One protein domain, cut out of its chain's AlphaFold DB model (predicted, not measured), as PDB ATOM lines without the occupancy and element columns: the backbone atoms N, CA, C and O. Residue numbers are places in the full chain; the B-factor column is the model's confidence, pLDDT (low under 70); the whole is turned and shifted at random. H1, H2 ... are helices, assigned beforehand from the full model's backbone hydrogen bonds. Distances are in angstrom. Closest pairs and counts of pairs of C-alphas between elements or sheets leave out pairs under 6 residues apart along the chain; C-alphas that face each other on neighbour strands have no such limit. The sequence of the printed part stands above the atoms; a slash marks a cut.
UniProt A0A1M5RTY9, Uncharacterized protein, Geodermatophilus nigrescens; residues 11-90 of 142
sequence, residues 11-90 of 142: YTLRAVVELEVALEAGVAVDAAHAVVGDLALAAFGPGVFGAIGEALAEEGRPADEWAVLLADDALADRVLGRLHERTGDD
ATOM      1  N   TYR A  11      27.803  17.709  19.096       77.56
ATOM      2  CA  TYR A  11      27.494  19.111  19.378       77.56
ATOM      3  C   TYR A  11      26.692  19.737  18.244       77.56
ATOM      4  O   TYR A  11      25.737  20.467  18.505       77.56
ATOM      5  N   THR A  12      27.023  19.406  16.996       79.44
ATOM      6  CA  THR A  12      26.244  19.836  15.832       79.44
ATOM      7  C   THR A  12      24.841  19.223  15.868       79.44
ATOM      8  O   THR A  12      23.860  19.943  15.694       79.44
ATOM      9  N   LEU A  13      24.706  17.925  16.181       81.38
ATOM     10  CA  LEU A  13      23.392  17.286  16.355       81.38
ATOM     11  C   LEU A  13      22.587  17.948  17.483       81.38
ATOM     12  O   LEU A  13      21.412  18.269  17.308       81.38
ATOM     13  N   ARG A  14      23.223  18.193  18.630       83.81
ATOM     14  CA  ARG A  14      22.585  18.809  19.795       83.81
ATOM     15  C   ARG A  14      22.114  20.229  19.507       83.81
ATOM     16  O   ARG A  14      20.964  20.536  19.792       83.81
ATOM     17  N   ALA A  15      22.943  21.058  18.875       81.56
ATOM     18  CA  ALA A  15      22.578  22.424  18.504       81.56
ATOM     19  C   ALA A  15      21.347  22.463  17.578       81.56
ATOM     20  O   ALA A  15      20.476  23.319  17.730       81.56
ATOM     21  N   VAL A  16      21.244  21.510  16.647       84.12
ATOM     22  CA  VAL A  16      20.079  21.371  15.760       84.12
ATOM     23  C   VAL A  16      18.831  20.969  16.534       84.12
ATOM     24  O   VAL A  16      17.774  21.563  16.338       84.12
ATOM     25  N   VAL A  17      18.946  19.990  17.433       84.38
ATOM     26  CA  VAL A  17      17.824  19.556  18.273       84.38
ATOM     27  C   VAL A  17      17.359  20.685  19.195       84.38
ATOM     28  O   VAL A  17      16.160  20.938  19.278       84.38
ATOM     29  N   GLU A  18      18.280  21.390  19.856       82.31
ATOM     30  CA  GLU A  18      17.963  22.533  20.723       82.31
ATOM     31  C   GLU A  18      17.220  23.626  19.953       82.31
ATOM     32  O   GLU A  18      16.222  24.159  20.443       82.31
ATOM     33  N   LEU A  19      17.660  23.918  18.725       81.62
ATOM     34  CA  LEU A  19      16.992  24.883  17.865       81.62
ATOM     35  C   LEU A  19      15.563  24.449  17.505       81.62
ATOM     36  O   LEU A  19      14.635  25.249  17.629       81.62
ATOM     37  N   GLU A  20      15.369  23.208  17.059       82.00
ATOM     38  CA  GLU A  20      14.041  22.718  16.664       82.00
ATOM     39  C   GLU A  20      13.074  22.702  17.858       82.00
ATOM     40  O   GLU A  20      11.942  23.172  17.735       82.00
ATOM     41  N   VAL A  21      13.538  22.273  19.037       80.88
ATOM     42  CA  VAL A  21      12.742  22.294  20.275       80.88
ATOM     43  C   VAL A  21      12.379  23.728  20.680       80.88
ATOM     44  O   VAL A  21      11.235  23.999  21.049       80.88
ATOM     45  N   ALA A  22      13.319  24.674  20.586       74.00
ATOM     46  CA  ALA A  22      13.054  26.081  20.885       74.00
ATOM     47  C   ALA A  22      12.014  26.687  19.924       74.00
ATOM     48  O   ALA A  22      11.108  27.405  20.357       74.00
ATOM     49  N   LEU A  23      12.110  26.371  18.629       77.94
ATOM     50  CA  LEU A  23      11.153  26.808  17.612       77.94
ATOM     51  C   LEU A  23       9.754  26.227  17.847       77.94
ATOM     52  O   LEU A  23       8.767  26.957  17.732       77.94
ATOM     53  N   GLU A  24       9.657  24.945  18.201       77.69
ATOM     54  CA  GLU A  24       8.387  24.290  18.526       77.69
ATOM     55  C   GLU A  24       7.727  24.904  19.768       77.69
ATOM     56  O   GLU A  24       6.523  25.169  19.769       77.69
ATOM     57  N   ALA A  25       8.525  25.230  20.786       74.06
ATOM     58  CA  ALA A  25       8.070  25.923  21.988       74.06
ATOM     59  C   ALA A  25       7.693  27.402  21.748       74.06
ATOM     60  O   ALA A  25       7.247  28.084  22.673       74.06
ATOM     61  N   GLY A  26       7.857  27.919  20.525       71.06
ATOM     62  CA  GLY A  26       7.531  29.301  20.174       71.06
ATOM     63  C   GLY A  26       8.526  30.329  20.714       71.06
ATOM     64  O   GLY A  26       8.186  31.510  20.824       71.06
ATOM     65  N   VAL A  27       9.745  29.905  21.056       73.12
ATOM     66  CA  VAL A  27      10.813  30.807  21.491       73.12
ATOM     67  C   VAL A  27      11.241  31.680  20.313       73.12
ATOM     68  O   VAL A  27      11.517  31.199  19.213       73.12
ATOM     69  N   ALA A  28      11.312  32.990  20.545       69.12
ATOM     70  CA  ALA A  28      11.850  33.922  19.566       69.12
ATOM     71  C   ALA A  28      13.371  33.735  19.464       69.12
ATOM     72  O   ALA A  28      14.116  34.174  20.336       69.12
ATOM     73  N   VAL A  29      13.821  33.085  18.393       69.75
ATOM     74  CA  VAL A  29      15.242  32.927  18.060       69.75
ATOM     75  C   VAL A  29      15.715  34.044  17.130       69.75
ATOM     76  O   VAL A  29      15.031  34.420  16.174       69.75
ATOM     77  N   ASP A  30      16.896  34.589  17.420       76.06
ATOM     78  CA  ASP A  30      17.537  35.636  16.620       76.06
ATOM     79  C   ASP A  30      18.162  35.077  15.332       76.06
ATOM     80  O   ASP A  30      18.120  33.879  15.084       76.06
ATOM     81  N   ALA A  31      18.764  35.918  14.490       69.25
ATOM     82  CA  ALA A  31      19.324  35.488  13.206       69.25
ATOM     83  C   ALA A  31      20.417  34.396  13.298       69.25
ATOM     84  O   ALA A  31      20.693  33.758  12.281       69.25
ATOM     85  N   ALA A  32      21.011  34.139  14.470       64.50
ATOM     86  CA  ALA A  32      22.025  33.102  14.639       64.50
ATOM     87  C   ALA A  32      21.463  31.683  14.438       64.50
ATOM     88  O   ALA A  32      22.219  30.780  14.080       64.50
ATOM     89  N   HIS A  33      20.144  31.474  14.547       70.12
ATOM     90  CA  HIS A  33      19.543  30.172  14.234       70.12
ATOM     91  C   HIS A  33      19.707  29.752  12.770       70.12
ATOM     92  O   HIS A  33      19.776  28.560  12.476       70.12
ATOM     93  N   ALA A  34      19.786  30.718  11.847       70.25
ATOM     94  CA  ALA A  34      20.022  30.427  10.437       70.25
ATOM     95  C   ALA A  34      21.398  29.774  10.241       70.25
ATOM     96  O   ALA A  34      21.524  28.855   9.445       70.25
ATOM     97  N   VAL A  35      22.394  30.173  11.041       71.81
ATOM     98  CA  VAL A  35      23.741  29.586  11.010       71.81
ATOM     99  C   VAL A  35      23.710  28.125  11.450       71.81
ATOM    100  O   VAL A  35      24.335  27.288  10.811       71.81
ATOM    101  N   VAL A  36      22.956  27.798  12.504       74.06
ATOM    102  CA  VAL A  36      22.812  26.414  12.987       74.06
ATOM    103  C   VAL A  36      22.054  25.554  11.972       74.06
ATOM    104  O   VAL A  36      22.451  24.422  11.711       74.06
ATOM    105  N   GLY A  37      21.006  26.098  11.346       71.19
ATOM    106  CA  GLY A  37      20.281  25.418  10.272       71.19
ATOM    107  C   GLY A  37      21.148  25.164   9.034       71.19
ATOM    108  O   GLY A  37      21.163  24.050   8.514       71.19
ATOM    109  N   ASP A  38      21.912  26.161   8.593       75.00
ATOM    110  CA  ASP A  38      22.827  26.038   7.453       75.00
ATOM    111  C   ASP A  38      23.967  25.056   7.755       75.00
ATOM    112  O   ASP A  38      24.335  24.250   6.901       75.00
ATOM    113  N   LEU A  39      24.475  25.060   8.992       73.00
ATOM    114  CA  LEU A  39      25.466  24.098   9.469       73.00
ATOM    115  C   LEU A  39      24.919  22.667   9.438       73.00
ATOM    116  O   LEU A  39      25.606  21.757   8.984       73.00
ATOM    117  N   ALA A  40      23.669  22.472   9.864       72.81
ATOM    118  CA  ALA A  40      22.998  21.177   9.811       72.81
ATOM    119  C   ALA A  40      22.872  20.663   8.376       72.81
ATOM    120  O   ALA A  40      23.167  19.506   8.092       72.81
ATOM    121  N   LEU A  41      22.453  21.538   7.462       75.44
ATOM    122  CA  LEU A  41      22.326  21.206   6.048       75.44
ATOM    123  C   LEU A  41      23.686  20.883   5.424       75.44
ATOM    124  O   LEU A  41      23.771  19.961   4.618       75.44
ATOM    125  N   ALA A  42      24.740  21.598   5.817       72.44
ATOM    126  CA  ALA A  42      26.101  21.340   5.362       72.44
ATOM    127  C   ALA A  42      26.665  20.018   5.897       72.44
ATOM    128  O   ALA A  42      27.318  19.288   5.155       72.44
ATOM    129  N   ALA A  43      26.412  19.701   7.169       71.19
ATOM    130  CA  ALA A  43      26.954  18.509   7.817       71.19
ATOM    131  C   ALA A  43      26.187  17.233   7.434       71.19
ATOM    132  O   ALA A  43      26.798  16.208   7.139       71.19
ATOM    133  N   PHE A  44      24.854  17.293   7.415       70.25
ATOM    134  CA  PHE A  44      23.980  16.121   7.301       70.25
ATOM    135  C   PHE A  44      23.186  16.054   5.986       70.25
ATOM    136  O   PHE A  44      22.523  15.050   5.711       70.25
ATOM    137  N   GLY A  45      23.222  17.110   5.173       73.06
ATOM    138  CA  GLY A  45      22.453  17.212   3.937       73.06
ATOM    139  C   GLY A  45      20.987  17.638   4.137       73.06
ATOM    140  O   GLY A  45      20.468  17.707   5.254       73.06
ATOM    141  N   PRO A  46      20.256  17.907   3.038       71.62
ATOM    142  CA  PRO A  46      18.887  18.436   3.073       71.62
ATOM    143  C   PRO A  46      17.849  17.472   3.668       71.62
ATOM    144  O   PRO A  46      16.769  17.902   4.076       71.62
ATOM    145  N   GLY A  47      18.167  16.177   3.732       74.44
ATOM    146  CA  GLY A  47      17.322  15.143   4.328       74.44
ATOM    147  C   GLY A  47      17.445  15.013   5.848       74.44
ATOM    148  O   GLY A  47      16.686  14.240   6.433       74.44
ATOM    149  N   VAL A  48      18.355  15.761   6.492       78.00
ATOM    150  CA  VAL A  48      18.729  15.579   7.907       78.00
ATOM    151  C   VAL A  48      17.538  15.490   8.844       78.00
ATOM    152  O   VAL A  48      17.477  14.606   9.692       78.00
ATOM    153  N   PHE A  49      16.547  16.356   8.662       80.19
ATOM    154  CA  PHE A  49      15.443  16.403   9.601       80.19
ATOM    155  C   PHE A  49      14.506  15.196   9.495       80.19
ATOM    156  O   PHE A  49      13.968  14.743  10.496       80.19
ATOM    157  N   GLY A  50      14.319  14.643   8.295       82.00
ATOM    158  CA  GLY A  50      13.622  13.363   8.154       82.00
ATOM    159  C   GLY A  50      14.451  12.230   8.756       82.00
ATOM    160  O   GLY A  50      13.934  11.418   9.519       82.00
ATOM    161  N   ALA A  51      15.758  12.243   8.487       83.69
ATOM    162  CA  ALA A  51      16.689  11.213   8.928       83.69
ATOM    163  C   ALA A  51      16.826  11.124  10.461       83.69
ATOM    164  O   ALA A  51      16.968  10.019  10.982       83.69
ATOM    165  N   ILE A  52      16.744  12.247  11.189       87.19
ATOM    166  CA  ILE A  52      16.722  12.263  12.665       87.19
ATOM    167  C   ILE A  52      15.467  11.551  13.186       87.19
ATOM    168  O   ILE A  52      15.572  10.662  14.030       87.19
ATOM    169  N   GLY A  53      14.288  11.883  12.653       87.25
ATOM    170  CA  GLY A  53      13.038  11.231  13.054       87.25
ATOM    171  C   GLY A  53      13.020   9.732  12.731       87.25
ATOM    172  O   GLY A  53      12.545   8.925  13.529       87.25
ATOM    173  N   GLU A  54      13.592   9.335  11.593       87.94
ATOM    174  CA  GLU A  54      13.765   7.925  11.225       87.94
ATOM    175  C   GLU A  54      14.753   7.200  12.149       87.94
ATOM    176  O   GLU A  54      14.477   6.082  12.581       87.94
ATOM    177  N   ALA A  55      15.873   7.835  12.506       90.38
ATOM    178  CA  ALA A  55      16.833   7.275  13.456       90.38
ATOM    179  C   ALA A  55      16.215   7.088  14.853       90.38
ATOM    180  O   ALA A  55      16.413   6.044  15.470       90.38
ATOM    181  N   LEU A  56      15.412   8.046  15.329       89.44
ATOM    182  CA  LEU A  56      14.650   7.912  16.575       89.44
ATOM    183  C   LEU A  56      13.665   6.740  16.516       89.44
ATOM    184  O   LEU A  56      13.602   5.940  17.452       89.44
ATOM    185  N   ALA A  57      12.939   6.594  15.406       91.56
ATOM    186  CA  ALA A  57      12.005   5.488  15.215       91.56
ATOM    187  C   ALA A  57      12.700   4.117  15.259       91.56
ATOM    188  O   ALA A  57      12.159   3.167  15.829       91.56
ATOM    189  N   GLU A  58      13.907   4.007  14.706       92.19
ATOM    190  CA  GLU A  58      14.710   2.781  14.756       92.19
ATOM    191  C   GLU A  58      15.262   2.468  16.155       92.19
ATOM    192  O   GLU A  58      15.455   1.300  16.488       92.19
ATOM    193  N   GLU A  59      15.455   3.487  16.993       91.19
ATOM    194  CA  GLU A  59      15.774   3.354  18.422       91.19
ATOM    195  C   GLU A  59      14.522   3.122  19.295       91.19
ATOM    196  O   GLU A  59      14.596   3.096  20.526       91.19
ATOM    197  N   GLY A  60      13.348   2.944  18.676       92.06
ATOM    198  CA  GLY A  60      12.085   2.700  19.373       92.06
ATOM    199  C   GLY A  60      11.516   3.935  20.076       92.06
ATOM    200  O   GLY A  60      10.763   3.795  21.043       92.06
ATOM    201  N   ARG A  61      11.881   5.139  19.625       91.38
ATOM    202  CA  ARG A  61      11.345   6.420  20.102       91.38
ATOM    203  C   ARG A  61      10.359   7.015  19.088       91.38
ATOM    204  O   ARG A  61      10.432   6.695  17.900       91.38
ATOM    205  N   PRO A  62       9.418   7.869  19.518       90.06
ATOM    206  CA  PRO A  62       8.603   8.648  18.591       90.06
ATOM    207  C   PRO A  62       9.481   9.537  17.699       90.06
ATOM    208  O   PRO A  62      10.455  10.131  18.156       90.06
ATOM    209  N   ALA A  63       9.134   9.625  16.413       85.00
ATOM    210  CA  ALA A  63       9.930  10.335  15.406       85.00
ATOM    211  C   ALA A  63       9.946  11.866  15.592       85.00
ATOM    212  O   ALA A  63      10.767  12.557  14.992       85.00
ATOM    213  N   ASP A  64       9.017  12.388  16.384       84.19
ATOM    214  CA  ASP A  64       8.810  13.794  16.724       84.19
ATOM    215  C   ASP A  64       9.329  14.160  18.123       84.19
ATOM    216  O   ASP A  64       9.462  15.337  18.436       84.19
ATOM    217  N   GLU A  65       9.714  13.188  18.955       87.75
ATOM    218  CA  GLU A  65      10.161  13.439  20.332       87.75
ATOM    219  C   GLU A  65      11.653  13.795  20.397       87.75
ATOM    220  O   GLU A  65      12.458  13.127  21.038       87.75
ATOM    221  N   TRP A  66      12.057  14.860  19.710       86.88
ATOM    222  CA  TRP A  66      13.475  15.196  19.545       86.88
ATOM    223  C   TRP A  66      14.141  15.643  20.841       86.88
ATOM    224  O   TRP A  66      15.330  15.399  21.038       86.88
ATOM    225  N   ALA A  67      13.367  16.228  21.756       86.19
ATOM    226  CA  ALA A  67      13.839  16.667  23.063       86.19
ATOM    227  C   ALA A  67      14.517  15.543  23.873       86.19
ATOM    228  O   ALA A  67      15.380  15.830  24.701       86.19
ATOM    229  N   VAL A  68      14.196  14.269  23.600       87.94
ATOM    230  CA  VAL A  68      14.848  13.117  24.245       87.94
ATOM    231  C   VAL A  68      16.360  13.079  23.990       87.94
ATOM    232  O   VAL A  68      17.117  12.659  24.860       87.94
ATOM    233  N   LEU A  69      16.816  13.578  22.835       87.38
ATOM    234  CA  LEU A  69      18.232  13.609  22.459       87.38
ATOM    235  C   LEU A  69      19.042  14.617  23.287       87.38
ATOM    236  O   LEU A  69      20.261  14.516  23.338       87.38
ATOM    237  N   LEU A  70      18.385  15.573  23.954       86.25
ATOM    238  CA  LEU A  70      19.048  16.528  24.853       86.25
ATOM    239  C   LEU A  70      19.280  15.958  26.257       86.25
ATOM    240  O   LEU A  70      20.111  16.482  27.003       86.25
ATOM    241  N   ALA A  71      18.513  14.928  26.619       87.81
ATOM    242  CA  ALA A  71      18.501  14.322  27.947       87.81
ATOM    243  C   ALA A  71      19.228  12.966  28.006       87.81
ATOM    244  O   ALA A  71      19.574  12.519  29.098       87.81
ATOM    245  N   ASP A  72      19.445  12.311  26.863       88.56
ATOM    246  CA  ASP A  72      20.075  10.991  26.757       88.56
ATOM    247  C   ASP A  72      21.239  11.036  25.754       88.56
ATOM    248  O   ASP A  72      21.064  10.816  24.552       88.56
ATOM    249  N   ASP A  73      22.443  11.316  26.264       84.88
ATOM    250  CA  ASP A  73      23.660  11.427  25.448       84.88
ATOM    251  C   ASP A  73      23.990  10.103  24.729       84.88
ATOM    252  O   ASP A  73      24.425  10.099  23.579       84.88
ATOM    253  N   ALA A  74      23.708   8.955  25.354       87.81
ATOM    254  CA  ALA A  74      23.960   7.653  24.739       87.81
ATOM    255  C   ALA A  74      23.014   7.389  23.558       87.81
ATOM    256  O   ALA A  74      23.395   6.739  22.582       87.81
ATOM    257  N   LEU A  75      21.762   7.843  23.647       90.56
ATOM    258  CA  LEU A  75      20.828   7.818  22.524       90.56
ATOM    259  C   LEU A  75      21.262   8.785  21.418       90.56
ATOM    260  O   LEU A  75      21.206   8.405  20.248       90.56
ATOM    261  N   ALA A  76      21.729   9.984  21.775       86.19
ATOM    262  CA  ALA A  76      22.264  10.946  20.814       86.19
ATOM    263  C   ALA A  76      23.440  10.363  20.017       86.19
ATOM    264  O   ALA A  76      23.437  10.450  18.790       86.19
ATOM    265  N   ASP A  77      24.371   9.671  20.678       86.44
ATOM    266  CA  ASP A  77      25.500   9.004  20.020       86.44
ATOM    267  C   ASP A  77      25.050   7.898  19.050       86.44
ATOM    268  O   ASP A  77      25.561   7.795  17.932       86.44
ATOM    269  N   ARG A  78      24.054   7.082  19.427       90.62
ATOM    270  CA  ARG A  78      23.513   6.035  18.536       90.62
ATOM    271  C   ARG A  78      22.793   6.624  17.326       90.62
ATOM    272  O   ARG A  78      22.991   6.153  16.207       90.62
ATOM    273  N   VAL A  79      21.990   7.668  17.534       89.44
ATOM    274  CA  VAL A  79      21.325   8.396  16.444       89.44
ATOM    275  C   VAL A  79      22.360   9.025  15.516       89.44
ATOM    276  O   VAL A  79      22.245   8.883  14.300       89.44
ATOM    277  N   LEU A  80      23.410   9.638  16.061       86.00
ATOM    278  CA  LEU A  80      24.511  10.187  15.277       86.00
ATOM    279  C   LEU A  80      25.237   9.109  14.458       86.00
ATOM    280  O   LEU A  80      25.574   9.358  13.299       86.00
ATOM    281  N   GLY A  81      25.451   7.920  15.025       85.00
ATOM    282  CA  GLY A  81      26.017   6.773  14.311       85.00
ATOM    283  C   GLY A  81      25.171   6.373  13.098       85.00
ATOM    284  O   GLY A  81      25.692   6.253  11.993       85.00
ATOM    285  N   ARG A  82      23.847   6.286  13.263       85.88
ATOM    286  CA  ARG A  82      22.919   5.999  12.153       85.88
ATOM    287  C   ARG A  82      22.922   7.091  11.086       85.88
ATOM    288  O   ARG A  82      22.831   6.799   9.896       85.88
ATOM    289  N   LEU A  83      23.021   8.355  11.497       82.44
ATOM    290  CA  LEU A  83      23.146   9.470  10.557       82.44
ATOM    291  C   LEU A  83      24.451   9.365   9.758       82.44
ATOM    292  O   LEU A  83      24.413   9.508   8.542       82.44
ATOM    293  N   HIS A  84      25.571   9.015  10.396       78.00
ATOM    294  CA  HIS A  84      26.837   8.771   9.696       78.00
ATOM    295  C   HIS A  84      26.755   7.644   8.673       78.00
ATOM    296  O   HIS A  84      27.266   7.798   7.566       78.00
ATOM    297  N   GLU A  85      26.125   6.526   9.029       77.38
ATOM    298  CA  GLU A  85      25.951   5.392   8.120       77.38
ATOM    299  C   GLU A  85      25.156   5.792   6.870       77.38
ATOM    300  O   GLU A  85      25.505   5.392   5.763       77.38
ATOM    301  N   ARG A  86      24.136   6.647   7.023       71.19
ATOM    302  CA  ARG A  86      23.321   7.148   5.904       71.19
ATOM    303  C   ARG A  86      24.034   8.207   5.066       71.19
ATOM    304  O   ARG A  86      23.920   8.202   3.846       71.19
ATOM    305  N   THR A  87      24.771   9.115   5.699       62.81
ATOM    306  CA  THR A  87      25.520  10.175   5.005       62.81
ATOM    307  C   THR A  87      26.815   9.643   4.368       62.81
ATOM    308  O   THR A  87      27.397  10.302   3.507       62.81
ATOM    309  N   GLY A  88      27.264   8.440   4.744       53.97
ATOM    310  CA  GLY A  88      28.434   7.765   4.177       53.97
ATOM    311  C   GLY A  88      28.343   7.471   2.674       53.97
ATOM    312  O   GLY A  88      29.386   7.480   2.022       53.97
ATOM    313  N   ASP A  89      27.131   7.292   2.135       44.12
ATOM    314  CA  ASP A  89      26.890   6.942   0.721       44.12
ATOM    315  C   ASP A  89      26.450   8.129  -0.160       44.12
ATOM    316  O   ASP A  89      26.598   8.069  -1.376       44.12
ATOM    317  N   ASP A  90      25.937   9.214   0.430       44.25
ATOM    318  CA  ASP A  90      25.190  10.243  -0.316       44.25
ATOM    319  C   ASP A  90      25.450  11.675   0.191       44.25
ATOM    320  O   ASP A  90      24.610  12.569   0.052       44.25
TER     321      ASP A  90
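AT A GLANCE: This is residues 11 to 90 of the 142 residues of an uncharacterized protein of Geodermatophilus nigrescens (UniProt A0A1M5RTY9). Two crossed pairs of helices, H1 with H2 and H3 with H5, make a rounded body, and the short H4 packs on H1. The printed part has 80 residues, with five named helices, H1 to H5 along the chain, and no named strand: all helix. The printed part as a whole is compact: the radius of gyration of the C-alphas is 12.2 A, and the C-alphas span 32 by 25 by 18 A along their three main axes.

HOW THE PARTS SIT: Start at H1, residues 11 to 24; it touches H2, residues 32 to 44, closest at C-alphas Val 16 and Val 36, 6.4 A, at a steep tilt of 53 degrees, opposite ways. H3, residues 48 to 58, touches residues 79 to 83 alone of H5, residues 73 to 90, closest at C-alphas Ala 55 and Val 79, 5.5 A, at a steep tilt of 59 degrees. H4, residues 68 to 71, touches residues 14 to 18 alone of H1, closest at C-alphas Arg 14 and Leu 70, 6.6 A. Every O i to N i+4 pair is within hydrogen-bond range in H1 and H2, 6 of 7 in H3 and 12 of 14 in H5; H4 is too short for one.

IN THESE COORDINATES: Find C-alpha 11 at (27.494, 19.111, 19.378), where H1 begins its 19.8 A. H2 runs 18.6 A, H3 15.1 A; H5 runs 25.8 A to C-alpha 90 at (25.190, 10.243, -0.316).

THE WHOLE: The C-alphas farthest apart, Ala 28 and Asp 89, are 36.2 A apart. The printed part has no cut and no long link. Look for pLDDT under 70 at residues 28 to 29, 31 to 32 and 87 to 90.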